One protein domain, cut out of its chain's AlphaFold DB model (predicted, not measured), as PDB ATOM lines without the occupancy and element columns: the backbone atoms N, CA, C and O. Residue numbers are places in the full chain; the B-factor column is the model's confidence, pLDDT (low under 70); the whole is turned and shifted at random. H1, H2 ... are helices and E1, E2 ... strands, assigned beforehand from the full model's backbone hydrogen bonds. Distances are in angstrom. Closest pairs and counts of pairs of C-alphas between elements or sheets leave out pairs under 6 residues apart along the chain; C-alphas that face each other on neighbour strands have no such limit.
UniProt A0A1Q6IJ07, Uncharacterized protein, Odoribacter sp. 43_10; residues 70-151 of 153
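What this domain is: This is residues 70 to 151 of the 153 residues of an uncharacterized protein of Odoribacter sp. 43_10 (UniProt A0A1Q6IJ07). The domain has two lobes joined by a long link: in the first, helix H1 packs on a pair of parallel strands, E1 and E2, and the second is a long two-stranded hairpin, E3 and E4. The first lobe is a small strand-helix-strand unit, and the hairpin has no helix over it. The printed part has 82 residues with one named helix and four named strands, in the order E1, H1, E2, E3, E4; there are two sheets of two strands, E1 with E2, parallel, and E3 with E4, antiparallel, and the class is mixed, helices and strands. The whole is loose, with a radius of gyration of the C-alphas of 16.6 A, and flat, with spans of 45 by 38 by 21 A.

How they stand to each other: E1, residues 70 to 74, and E2, residues 103 to 108, are parallel neighbours at 28 degrees; N 71 and O 104, 2.8 A apart, and N 106 and O 71, 2.9 A apart, are within hydrogen-bond range. With H1, residues 83 to 98, between them in the chain, they form a strand-helix-strand unit, two parallel neighbour strands joined through a helix, and its crossover is right-handed. H1 and E2 have 13 pairs of C-alphas within 8 A, the closest being those of Ala 92 and Ala 105 at 4.9 A. H1 and E1 have 3 such pairs, the closest being those of Leu 73 and Leu 88 at 7.3 A. In H1 every O i to N i+4 pair is within hydrogen-bond range. E3, residues 125 to 133, and E4, residues 143 to 150, form a hairpin, antiparallel at 160 degrees; N 126 and O 149, 2.8 A apart, and N 147 and O 129, 2.9 A apart, are within hydrogen-bond range. E3 bends by 56 degrees at residue 128. E1, H1 and E2 are each apart from both E3 and E4.

Where its parts are: E1 begins at C-alpha 70, (-16.710, 13.354, -25.218), and measures 13.0 A. H1 measures 22.3 A from C-alpha 83, (7.005, 15.713, -21.991), to C-alpha 98. E2 measures 15.9 A and E3 22.4 A. E4 measures 22.6 A and ends at C-alpha 150, (-9.750, 0.601, -46.486).

The domain as a whole: The two C-alphas farthest apart are those of Gly 101 and Glu 137, 50.1 A. The printed part has no cut. The link from E2 to E3, residues 109 to 124, is long; that from H1 to E2 is tight, and those from E1 to H1 and from E3 to E4 are short. The mean pLDDT of the printed part is 71.0, and 39 residues are under 70, among them residues 110 to 125 and 129 to 146.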
ATOM      1  N   GLU A  70     -17.949  13.736 -25.904       86.56
ATOM      2  CA  GLU A  70     -16.710  13.354 -25.218       86.56
ATOM      3  C   GLU A  70     -15.644  12.938 -26.233       86.56
ATOM      4  O   GLU A  70     -15.934  12.224 -27.195       86.56
ATOM      5  N   LEU A  71     -14.413  13.403 -26.023       81.81
ATOM      6  CA  LEU A  71     -13.261  13.122 -26.866       81.81
ATOM      7  C   LEU A  71     -12.200  12.392 -26.040       81.81
ATOM      8  O   LEU A  71     -11.641  12.946 -25.098       81.81
ATOM      9  N   SER A  72     -11.897  11.150 -26.405       84.25
ATOM     10  CA  SER A  72     -10.811  10.385 -25.791       84.25
ATOM     11  C   SER A  72      -9.498  10.688 -26.512       84.25
ATOM     12  O   SER A  72      -9.353  10.373 -27.692       84.25
ATOM     13  N   LEU A  73      -8.539  11.297 -25.814       79.31
ATOM     14  CA  LEU A  73      -7.201  11.565 -26.332       79.31
ATOM     15  C   LEU A  73      -6.246  10.480 -25.845       79.31
ATOM     16  O   LEU A  73      -6.181  10.188 -24.653       79.31
ATOM     17  N   PHE A  74      -5.481   9.908 -26.767       77.31
ATOM     18  CA  PHE A  74      -4.534   8.842 -26.474       77.31
ATOM     19  C   PHE A  74      -3.264   9.016 -27.296       77.31
ATOM     20  O   PHE A  74      -3.322   9.195 -28.512       77.31
ATOM     21  N   ALA A  75      -2.119   8.924 -26.625       68.81
ATOM     22  CA  ALA A  75      -0.812   8.797 -27.252       68.81
ATOM     23  C   ALA A  75      -0.238   7.430 -26.856       68.81
ATOM     24  O   ALA A  75      -0.025   7.164 -25.673       68.81
ATOM     25  N   GLY A  76      -0.046   6.553 -27.846       65.19
ATOM     26  CA  GLY A  76       0.374   5.161 -27.653       65.19
ATOM     27  C   GLY A  76       1.547   4.999 -26.691       65.19
ATOM     28  O   GLY A  76       2.611   5.557 -26.933       65.19
ATOM     29  N   SER A  77       1.340   4.216 -25.626       64.88
ATOM     30  CA  SER A  77       2.362   3.813 -24.643       64.88
ATOM     31  C   SER A  77       3.210   4.965 -24.084       64.88
ATOM     32  O   SER A  77       4.419   4.822 -23.905       64.88
ATOM     33  N   ILE A  78       2.581   6.114 -23.828       73.19
ATOM     34  CA  ILE A  78       3.223   7.261 -23.185       73.19
ATOM     35  C   ILE A  78       2.751   7.371 -21.728       73.19
ATOM     36  O   ILE A  78       1.551   7.566 -21.500       73.19
ATOM     37  N   PRO A  79       3.679   7.339 -20.753       69.50
ATOM     38  CA  PRO A  79       3.338   7.625 -19.374       69.50
ATOM     39  C   PRO A  79       3.194   9.136 -19.148       69.50
ATOM     40  O   PRO A  79       3.846   9.964 -19.798       69.50
ATOM     41  N   GLU A  80       2.339   9.498 -18.191       74.31
ATOM     42  CA  GLU A  80       1.961  10.886 -17.886       74.31
ATOM     43  C   GLU A  80       3.159  11.770 -17.501       74.31
ATOM     44  O   GLU A  80       3.209  12.951 -17.834       74.31
ATOM     45  N   ASN A  81       4.180  11.196 -16.863       77.62
ATOM     46  CA  ASN A  81       5.365  11.908 -16.378       77.62
ATOM     47  C   ASN A  81       6.389  12.275 -17.472       77.62
ATOM     48  O   ASN A  81       7.519  12.657 -17.159       77.62
ATOM     49  N   THR A  82       6.027  12.145 -18.747       81.19
ATOM     50  CA  THR A  82       6.883  12.495 -19.886       81.19
ATOM     51  C   THR A  82       6.480  13.841 -20.488       81.19
ATOM     52  O   THR A  82       5.343  14.280 -20.316       81.19
ATOM     53  N   PRO A  83       7.368  14.498 -21.261       83.06
ATOM     54  CA  PRO A  83       7.005  15.713 -21.991       83.06
ATOM     55  C   PRO A  83       5.766  15.531 -22.883       83.06
ATOM     56  O   PRO A  83       4.931  16.427 -22.968       83.06
ATOM     57  N   THR A  84       5.621  14.359 -23.510       80.31
ATOM     58  CA  THR A  84       4.470  14.019 -24.357       80.31
ATOM     59  C   THR A  84       3.199  13.788 -23.535       80.31
ATOM     60  O   THR A  84       2.132  14.232 -23.949       80.31
ATOM     61  N   GLY A  85       3.300  13.162 -22.357       81.25
ATOM     62  CA  GLY A  85       2.176  13.003 -21.428       81.25
ATOM     63  C   GLY A  85       1.651  14.349 -20.920       81.25
ATOM     64  O   GLY A  85       0.458  14.624 -21.007       81.25
ATOM     65  N   GLY A  86       2.556  15.245 -20.516       83.88
ATOM     66  CA  GLY A  86       2.198  16.613 -20.133       83.88
ATOM     67  C   GLY A  86       1.577  17.425 -21.276       83.88
ATOM     68  O   GLY A  86       0.647  18.195 -21.050       83.88
ATOM     69  N   ALA A  87       2.037  17.230 -22.518       85.00
ATOM     70  CA  ALA A  87       1.427  17.861 -23.688       85.00
ATOM     71  C   ALA A  87       0.011  17.329 -23.975       85.00
ATOM     72  O   ALA A  87      -0.851  18.099 -24.396       85.00
ATOM     73  N   LEU A  88      -0.248  16.042 -23.718       83.88
ATOM     74  CA  LEU A  88      -1.575  15.438 -23.860       83.88
ATOM     75  C   LEU A  88      -2.569  16.025 -22.848       83.88
ATOM     76  O   LEU A  88      -3.687  16.372 -23.228       83.88
ATOM     77  N   ALA A  89      -2.143  16.200 -21.592       84.69
ATOM     78  CA  ALA A  89      -2.926  16.893 -20.570       84.69
ATOM     79  C   ALA A  89      -3.236  18.338 -20.990       84.69
ATOM     80  O   ALA A  89      -4.396  18.731 -21.044       84.69
ATOM     81  N   ALA A  90      -2.210  19.093 -21.399       87.81
ATOM     82  CA  ALA A  90      -2.376  20.475 -21.846       87.81
ATOM     83  C   ALA A  90      -3.320  20.596 -23.056       87.81
ATOM     84  O   ALA A  90      -4.051  21.577 -23.183       87.81
ATOM     85  N   MET A  91      -3.329  19.601 -23.946       87.38
ATOM     86  CA  MET A  91      -4.252  19.551 -25.075       87.38
ATOM     87  C   MET A  91      -5.693  19.272 -24.632       87.38
ATOM     88  O   MET A  91      -6.612  19.899 -25.157       87.38
ATOM     89  N   ALA A  92      -5.899  18.366 -23.674       87.62
ATOM     90  CA  ALA A  92      -7.222  18.111 -23.115       87.62
ATOM     91  C   ALA A  92      -7.778  19.359 -22.408       87.62
ATOM     92  O   ALA A  92      -8.909  19.764 -22.681       87.62
ATOM     93  N   ASP A  93      -6.957  20.024 -21.596       90.00
ATOM     94  CA  ASP A  93      -7.323  21.266 -20.909       90.00
ATOM     95  C   ASP A  93      -7.668  22.377 -21.905       90.00
ATOM     96  O   ASP A  93      -8.716  23.013 -21.789       90.00
ATOM     97  N   TYR A  94      -6.847  22.554 -22.947       88.94
ATOM     98  CA  TYR A  94      -7.104  23.541 -23.992       88.94
ATOM     99  C   TYR A  94      -8.448  23.304 -24.692       88.94
ATOM    100  O   TYR A  94      -9.202  24.250 -24.918       88.94
ATOM    101  N   ILE A  95      -8.782  22.053 -25.020       87.44
ATOM    102  CA  ILE A  95     -10.066  21.728 -25.653       87.44
ATOM    103  C   ILE A  95     -11.222  22.021 -24.695       87.44
ATOM    104  O   ILE A  95     -12.204  22.638 -25.101       87.44
ATOM    105  N   ASN A  96     -11.102  21.631 -23.429       86.94
ATOM    106  CA  ASN A  96     -12.153  21.837 -22.435       86.94
ATOM    107  C   ASN A  96     -12.429  23.322 -22.193       86.94
ATOM    108  O   ASN A  96     -13.587  23.738 -22.213       86.94
ATOM    109  N   GLU A  97     -11.380  24.129 -22.045       89.06
ATOM    110  CA  GLU A  97     -11.489  25.565 -21.783       89.06
ATOM    111  C   GLU A  97     -12.038  26.343 -22.990       89.06
ATOM    112  O   GLU A  97     -12.812  27.283 -22.822       89.06
ATOM    113  N   ASN A  98     -11.714  25.918 -24.216       86.50
ATOM    114  CA  ASN A  98     -12.107  26.632 -25.438       86.50
ATOM    115  C   ASN A  98     -13.371  26.071 -26.114       86.50
ATOM    116  O   ASN A  98     -13.875  26.661 -27.071       86.50
ATOM    117  N   SER A  99     -13.920  24.946 -25.643       82.75
ATOM    118  CA  SER A  99     -15.109  24.329 -26.251       82.75
ATOM    119  C   SER A  99     -16.431  24.983 -25.852       82.75
ATOM    120  O   SER A  99     -17.482  24.585 -26.366       82.75
ATOM    121  N   ASN A 100     -16.411  25.952 -24.928       83.12
ATOM    122  CA  ASN A 100     -17.614  26.579 -24.375       83.12
ATOM    123  C   ASN A 100     -18.634  25.536 -23.862       83.12
ATOM    124  O   ASN A 100     -19.843  25.686 -24.035       83.12
ATOM    125  N   GLY A 101     -18.135  24.439 -23.280       80.00
ATOM    126  CA  GLY A 101     -18.947  23.366 -22.701       80.00
ATOM    127  C   GLY A 101     -19.526  22.359 -23.698       80.00
ATOM    128  O   GLY A 101     -20.301  21.496 -23.293       80.00
ATOM    129  N   THR A 102     -19.170  22.433 -24.985       84.00
ATOM    130  CA  THR A 102     -19.639  21.457 -25.991       84.00
ATOM    131  C   THR A 102     -18.760  20.220 -26.113       84.00
ATOM    132  O   THR A 102     -19.233  19.183 -26.576       84.00
ATOM    133  N   LEU A 103     -17.497  20.291 -25.689       85.31
ATOM    134  CA  LEU A 103     -16.570  19.166 -25.748       85.31
ATOM    135  C   LEU A 103     -15.991  18.883 -24.365       85.31
ATOM    136  O   LEU A 103     -15.629  19.806 -23.639       85.31
ATOM    137  N   ASN A 104     -15.866  17.598 -24.043       85.12
ATOM    138  CA  ASN A 104     -15.118  17.119 -22.889       85.12
ATOM    139  C   ASN A 104     -14.010  16.165 -23.346       85.12
ATOM    140  O   ASN A 104     -14.266  15.027 -23.734       85.12
ATOM    141  N   ALA A 105     -12.783  16.656 -23.336       84.44
ATOM    142  CA  ALA A 105     -11.569  15.942 -23.662       84.44
ATOM    143  C   ALA A 105     -11.003  15.233 -22.422       84.44
ATOM    144  O   ALA A 105     -10.779  15.860 -21.387       84.44
ATOM    145  N   ILE A 106     -10.734  13.932 -22.549       84.31
ATOM    146  CA  ILE A 106     -10.162  13.085 -21.494       84.31
ATOM    147  C   ILE A 106      -8.879  12.447 -22.027       84.31
ATOM    148  O   ILE A 106      -8.910  11.742 -23.039       84.31
ATOM    149  N   ALA A 107      -7.756  12.686 -21.351       82.94
ATOM    150  CA  ALA A 107      -6.469  12.082 -21.684       82.94
ATOM    151  C   ALA A 107      -6.338  10.683 -21.059       82.94
ATOM    152  O   ALA A 107      -6.546  10.503 -19.859       82.94
ATOM    153  N   TYR A 108      -5.958   9.704 -21.875       79.50
ATOM    154  CA  TYR A 108      -5.687   8.332 -21.465       79.50
ATOM    155  C   TYR A 108      -4.211   7.998 -21.702       79.50
ATOM    156  O   TYR A 108      -3.693   8.173 -22.807       79.50
ATOM    157  N   TYR A 109      -3.549   7.488 -20.662       78.44
ATOM    158  CA  TYR A 109      -2.130   7.119 -20.663       78.44
ATOM    159  C   TYR A 109      -1.944   5.598 -20.710       78.44
ATOM    160  O   TYR A 109      -2.893   4.847 -20.492       78.44
ATOM    161  N   ASP A 110      -0.718   5.147 -20.994       64.69
ATOM    162  CA  ASP A 110      -0.273   3.753 -20.826       64.69
ATOM    163  C   ASP A 110      -1.251   2.685 -21.340       64.69
ATOM    164  O   ASP A 110      -1.698   1.802 -20.610       64.69
ATOM    165  N   THR A 111      -1.591   2.735 -22.632       66.50
ATOM    166  CA  THR A 111      -2.453   1.728 -23.295       66.50
ATOM    167  C   THR A 111      -3.827   1.523 -22.640       66.50
ATOM    168  O   THR A 111      -4.484   0.519 -22.899       66.50
ATOM    169  N   ALA A 112      -4.310   2.476 -21.831       63.53
ATOM    170  CA  ALA A 112      -5.579   2.354 -21.105       63.53
ATOM    171  C   ALA A 112      -6.811   2.156 -22.013       63.53
ATOM    172  O   ALA A 112      -7.844   1.686 -21.543       63.53
ATOM    173  N   LEU A 113      -6.700   2.479 -23.305       61.03
ATOM    174  CA  LEU A 113      -7.735   2.259 -24.322       61.03
ATOM    175  C   LEU A 113      -7.447   1.063 -25.255       61.03
ATOM    176  O   LEU A 113      -8.184   0.843 -26.211       61.03
ATOM    177  N   GLY A 114      -6.402   0.282 -24.973       59.75
ATOM    178  CA  GLY A 114      -5.876  -0.779 -25.834       59.75
ATOM    179  C   GLY A 114      -4.548  -0.400 -26.495       59.75
ATOM    180  O   GLY A 114      -4.134   0.762 -26.491       59.75
ATOM    181  N   ASP A 115      -3.855  -1.397 -27.049       59.38
ATOM    182  CA  ASP A 115      -2.682  -1.157 -27.896       59.38
ATOM    183  C   ASP A 115      -3.133  -0.476 -29.201       59.38
ATOM    184  O   ASP A 115      -4.210  -0.783 -29.718       59.38
ATOM    185  N   ALA A 116      -2.336   0.446 -29.749       52.94
ATOM    186  CA  ALA A 116      -2.710   1.238 -30.930       52.94
ATOM    187  C   ALA A 116      -3.089   0.352 -32.138       52.94
ATOM    188  O   ALA A 116      -3.914   0.726 -32.970       52.94
ATOM    189  N   THR A 117      -2.534  -0.859 -32.180       51.69
ATOM    190  CA  THR A 117      -2.821  -1.924 -33.149       51.69
ATOM    191  C   THR A 117      -4.217  -2.541 -33.011       51.69
ATOM    192  O   THR A 117      -4.773  -2.987 -34.007       51.69
ATOM    193  N   SER A 118      -4.814  -2.540 -31.816       54.56
ATOM    194  CA  SER A 118      -6.185  -3.032 -31.584       54.56
ATOM    195  C   SER A 118      -7.255  -2.014 -31.993       54.56
ATOM    196  O   SER A 118      -8.413  -2.377 -32.178       54.56
ATOM    197  N   MET A 119      -6.876  -0.737 -32.126       54.19
ATOM    198  CA  MET A 119      -7.783   0.353 -32.503       54.19
ATOM    199  C   MET A 119      -8.034   0.415 -34.021       54.19
ATOM    200  O   MET A 119      -9.024   0.989 -34.474       54.19
ATOM    201  N   VAL A 120      -7.135  -0.179 -34.812       57.69
ATOM    202  CA  VAL A 120      -7.279  -0.346 -36.259       57.69
ATOM    203  C   VAL A 120      -7.929  -1.702 -36.494       57.69
ATOM    204  O   VAL A 120      -7.281  -2.730 -36.361       57.69
ATOM    205  N   ASP A 121      -9.220  -1.701 -36.821       61.22
ATOM    206  CA  ASP A 121      -9.997  -2.916 -37.090       61.22
ATOM    207  C   ASP A 121      -9.380  -3.711 -38.270       61.22
ATOM    208  O   ASP A 121      -9.549  -3.309 -39.428       61.22
ATOM    209  N   PRO A 122      -8.638  -4.814 -38.038       62.47
ATOM    210  CA  PRO A 122      -7.848  -5.476 -39.085       62.47
ATOM    211  C   PRO A 122      -8.731  -6.093 -40.182       62.47
ATOM    212  O   PRO A 122      -8.281  -6.363 -41.302       62.47
ATOM    213  N   ASP A 123     -10.019  -6.279 -39.892       65.19
ATOM    214  CA  ASP A 123     -10.986  -6.772 -40.858       65.19
ATOM    215  C   ASP A 123     -11.360  -5.698 -41.882       65.19
ATOM    216  O   ASP A 123     -11.610  -6.038 -43.038       65.19
ATOM    217  N   LYS A 124     -11.286  -4.411 -41.522       60.34
ATOM    218  CA  LYS A 124     -11.619  -3.277 -42.404       60.34
ATOM    219  C   LYS A 124     -10.436  -2.733 -43.198       60.34
ATOM    220  O   LYS A 124     -10.644  -2.114 -44.241       60.34
ATOM    221  N   TRP A 125      -9.213  -2.956 -42.729       65.75
ATOM    222  CA  TRP A 125      -8.012  -2.348 -43.304       65.75
ATOM    223  C   TRP A 125      -7.076  -3.418 -43.875       65.75
ATOM    224  O   TRP A 125      -6.807  -4.437 -43.244       65.75
ATOM    225  N   GLU A 126      -6.607  -3.222 -45.103       70.44
ATOM    226  CA  GLU A 126      -5.598  -4.056 -45.757       70.44
ATOM    227  C   GLU A 126      -4.249  -3.334 -45.725       70.44
ATOM    228  O   GLU A 126      -4.157  -2.156 -46.073       70.44
ATOM    229  N   LEU A 127      -3.208  -4.046 -45.293       70.06
ATOM    230  CA  LEU A 127      -1.826  -3.582 -45.378       70.06
ATOM    231  C   LEU A 127      -1.400  -3.553 -46.844       70.06
ATOM    232  O   LEU A 127      -1.303  -4.604 -47.476       70.06
ATOM    233  N   ILE A 128      -1.135  -2.361 -47.371       73.69
ATOM    234  CA  ILE A 128      -0.727  -2.172 -48.769       73.69
ATOM    235  C   ILE A 128       0.772  -1.899 -48.919       73.69
ATOM    236  O   ILE A 128       1.310  -2.070 -50.012       73.69
ATOM    237  N   GLY A 129       1.463  -1.541 -47.835       64.31
ATOM    238  CA  GLY A 129       2.901  -1.294 -47.851       64.31
ATOM    239  C   GLY A 129       3.513  -1.271 -46.454       64.31
ATOM    240  O   GLY A 129       2.860  -0.915 -45.475       64.31
ATOM    241  N   ARG A 130       4.784  -1.669 -46.371       67.94
ATOM    242  CA  ARG A 130       5.630  -1.472 -45.194       67.94
ATOM    243  C   ARG A 130       6.980  -0.945 -45.663       67.94
ATOM    244  O   ARG A 130       7.721  -1.679 -46.315       67.94
ATOM    245  N   GLU A 131       7.283   0.304 -45.336       60.44
ATOM    246  CA  GLU A 131       8.608   0.880 -45.546       60.44
ATOM    247  C   GLU A 131       9.439   0.722 -44.271       60.44
ATOM    248  O   GLU A 131       9.199   1.383 -43.257       60.44
ATOM    249  N   ASP A 132      10.425  -0.172 -44.345       59.88
ATOM    250  CA  ASP A 132      11.409  -0.405 -43.292       59.88
ATOM    251  C   ASP A 132      12.610   0.532 -43.534       59.88
ATOM    252  O   ASP A 132      13.415   0.312 -44.443       59.88
ATOM    253  N   HIS A 133      12.729   1.606 -42.744       57.38
ATOM    254  CA  HIS A 133      13.872   2.520 -42.808       57.38
ATOM    255  C   HIS A 133      14.911   2.155 -41.747       57.38
ATOM    256  O   HIS A 133      14.800   2.546 -40.589       57.38
ATOM    257  N   TYR A 134      15.961   1.448 -42.170       50.94
ATOM    258  CA  TYR A 134      17.110   1.150 -41.316       50.94
ATOM    259  C   TYR A 134      18.001   2.387 -41.156       50.94
ATOM    260  O   TYR A 134      18.604   2.854 -42.126       50.94
ATOM    261  N   ALA A 135      18.097   2.906 -39.931       51.69
ATOM    262  CA  ALA A 135      19.061   3.944 -39.586       51.69
ATOM    263  C   ALA A 135      20.477   3.354 -39.479       51.69
ATOM    264  O   ALA A 135      20.687   2.257 -38.957       51.69
ATOM    265  N   ASP A 136      21.460   4.095 -39.983       53.44
ATOM    266  CA  ASP A 136      22.872   3.828 -39.757       53.44
ATOM    267  C   ASP A 136      23.234   4.032 -38.276       53.44
ATOM    268  O   ASP A 136      22.562   4.751 -37.540       53.44
ATOM    269  N   GLU A 137      24.308   3.359 -37.852       56.50
ATOM    270  CA  GLU A 137      24.762   3.045 -36.479       56.50
ATOM    271  C   GLU A 137      24.822   4.196 -35.440       56.50
ATOM    272  O   GLU A 137      25.302   3.987 -34.326       56.50
ATOM    273  N   LYS A 138      24.391   5.421 -35.763       57.50
ATOM    274  CA  LYS A 138      24.507   6.607 -34.903       57.50
ATOM    275  C   LYS A 138      23.245   7.442 -34.687       57.50
ATOM    276  O   LYS A 138      23.368   8.470 -34.022       57.50
ATOM    277  N   ASN A 139      22.065   7.040 -35.160       47.94
ATOM    278  CA  ASN A 139      20.831   7.737 -34.782       47.94
ATOM    279  C   ASN A 139      19.715   6.752 -34.415       47.94
ATOM    280  O   ASN A 139      19.117   6.097 -35.261       47.94
ATOM    281  N   GLU A 140      19.494   6.651 -33.111       52.12
ATOM    282  CA  GLU A 140      18.645   5.704 -32.391       52.12
ATOM    283  C   GLU A 140      17.152   5.965 -32.628       52.12
ATOM    284  O   GLU A 140      16.475   6.440 -31.731       52.12
ATOM    285  N   PHE A 141      16.627   5.679 -33.822       46.16
ATOM    286  CA  PHE A 141      15.195   5.436 -34.001       46.16
ATOM    287  C   PHE A 141      14.927   4.520 -35.202       46.16
ATOM    288  O   PHE A 141      15.065   4.920 -36.357       46.16
ATOM    289  N   ASP A 142      14.516   3.291 -34.900       55.81
ATOM    290  CA  ASP A 142      14.015   2.314 -35.866       55.81
ATOM    291  C   ASP A 142      12.541   2.656 -36.151       55.81
ATOM    292  O   ASP A 142      11.695   2.553 -35.259       55.81
ATOM    293  N   TYR A 143      12.230   3.151 -37.353       54.53
ATOM    294  CA  TYR A 143      10.864   3.520 -37.737       54.53
ATOM    295  C   TYR A 143      10.417   2.711 -38.955       54.53
ATOM    296  O   TYR A 143      10.980   2.828 -40.043       54.53
ATOM    297  N   SER A 144       9.350   1.934 -38.775       60.19
ATOM    298  CA  SER A 144       8.607   1.305 -39.866       60.19
ATOM    299  C   SER A 144       7.340   2.108 -40.151       60.19
ATOM    300  O   SER A 144       6.506   2.269 -39.253       60.19
ATOM    301  N   PHE A 145       7.170   2.586 -41.384       58.97
ATOM    302  CA  PHE A 145       5.906   3.178 -41.819       58.97
ATOM    303  C   PHE A 145       5.010   2.072 -42.384       58.97
ATOM    304  O   PHE A 145       5.395   1.372 -43.321       58.97
ATOM    305  N   LEU A 146       3.837   1.877 -41.782       68.50
ATOM    306  CA  LEU A 146       2.836   0.909 -42.232       68.50
ATOM    307  C   LEU A 146       1.736   1.664 -42.979       68.50
ATOM    308  O   LEU A 146       1.044   2.486 -42.377       68.50
ATOM    309  N   ASP A 147       1.580   1.382 -44.270       72.44
ATOM    310  CA  ASP A 147       0.547   1.987 -45.106       72.44
ATOM    311  C   ASP A 147      -0.675   1.060 -45.185       72.44
ATOM    312  O   ASP A 147      -0.577  -0.115 -45.565       72.44
ATOM    313  N   TYR A 148      -1.834   1.587 -44.793       68.88
ATOM    314  CA  TYR A 148      -3.095   0.852 -44.700       68.88
ATOM    315  C   TYR A 148      -4.140   1.466 -45.630       68.88
ATOM    316  O   TYR A 148      -4.352   2.678 -45.646       68.88
ATOM    317  N   ARG A 149      -4.877   0.615 -46.349       72.75
ATOM    318  CA  ARG A 149      -6.016   1.012 -47.187       72.75
ATOM    319  C   ARG A 149      -7.311   0.408 -46.655       72.75
ATOM    320  O   ARG A 149      -7.324  -0.735 -46.213       72.75
ATOM    321  N   LEU A 150      -8.416   1.149 -46.743       71.62
ATOM    322  CA  LEU A 150      -9.750   0.601 -46.486       71.62
ATOM    323  C   LEU A 150     -10.070  -0.485 -47.531       71.62
ATOM    324  O   LEU A 150      -9.932  -0.235 -48.735       71.62
ATOM    325  N   LYS A 151     -10.509  -1.669 -47.089       70.75
ATOM    326  CA  LYS A 151     -11.022  -2.708 -47.992       70.75
ATOM    327  C   LYS A 151     -12.311  -2.201 -48.648       70.75
ATOM    328  O   LYS A 151     -13.161  -1.619 -47.978       70.75
TER     329      LYS A 151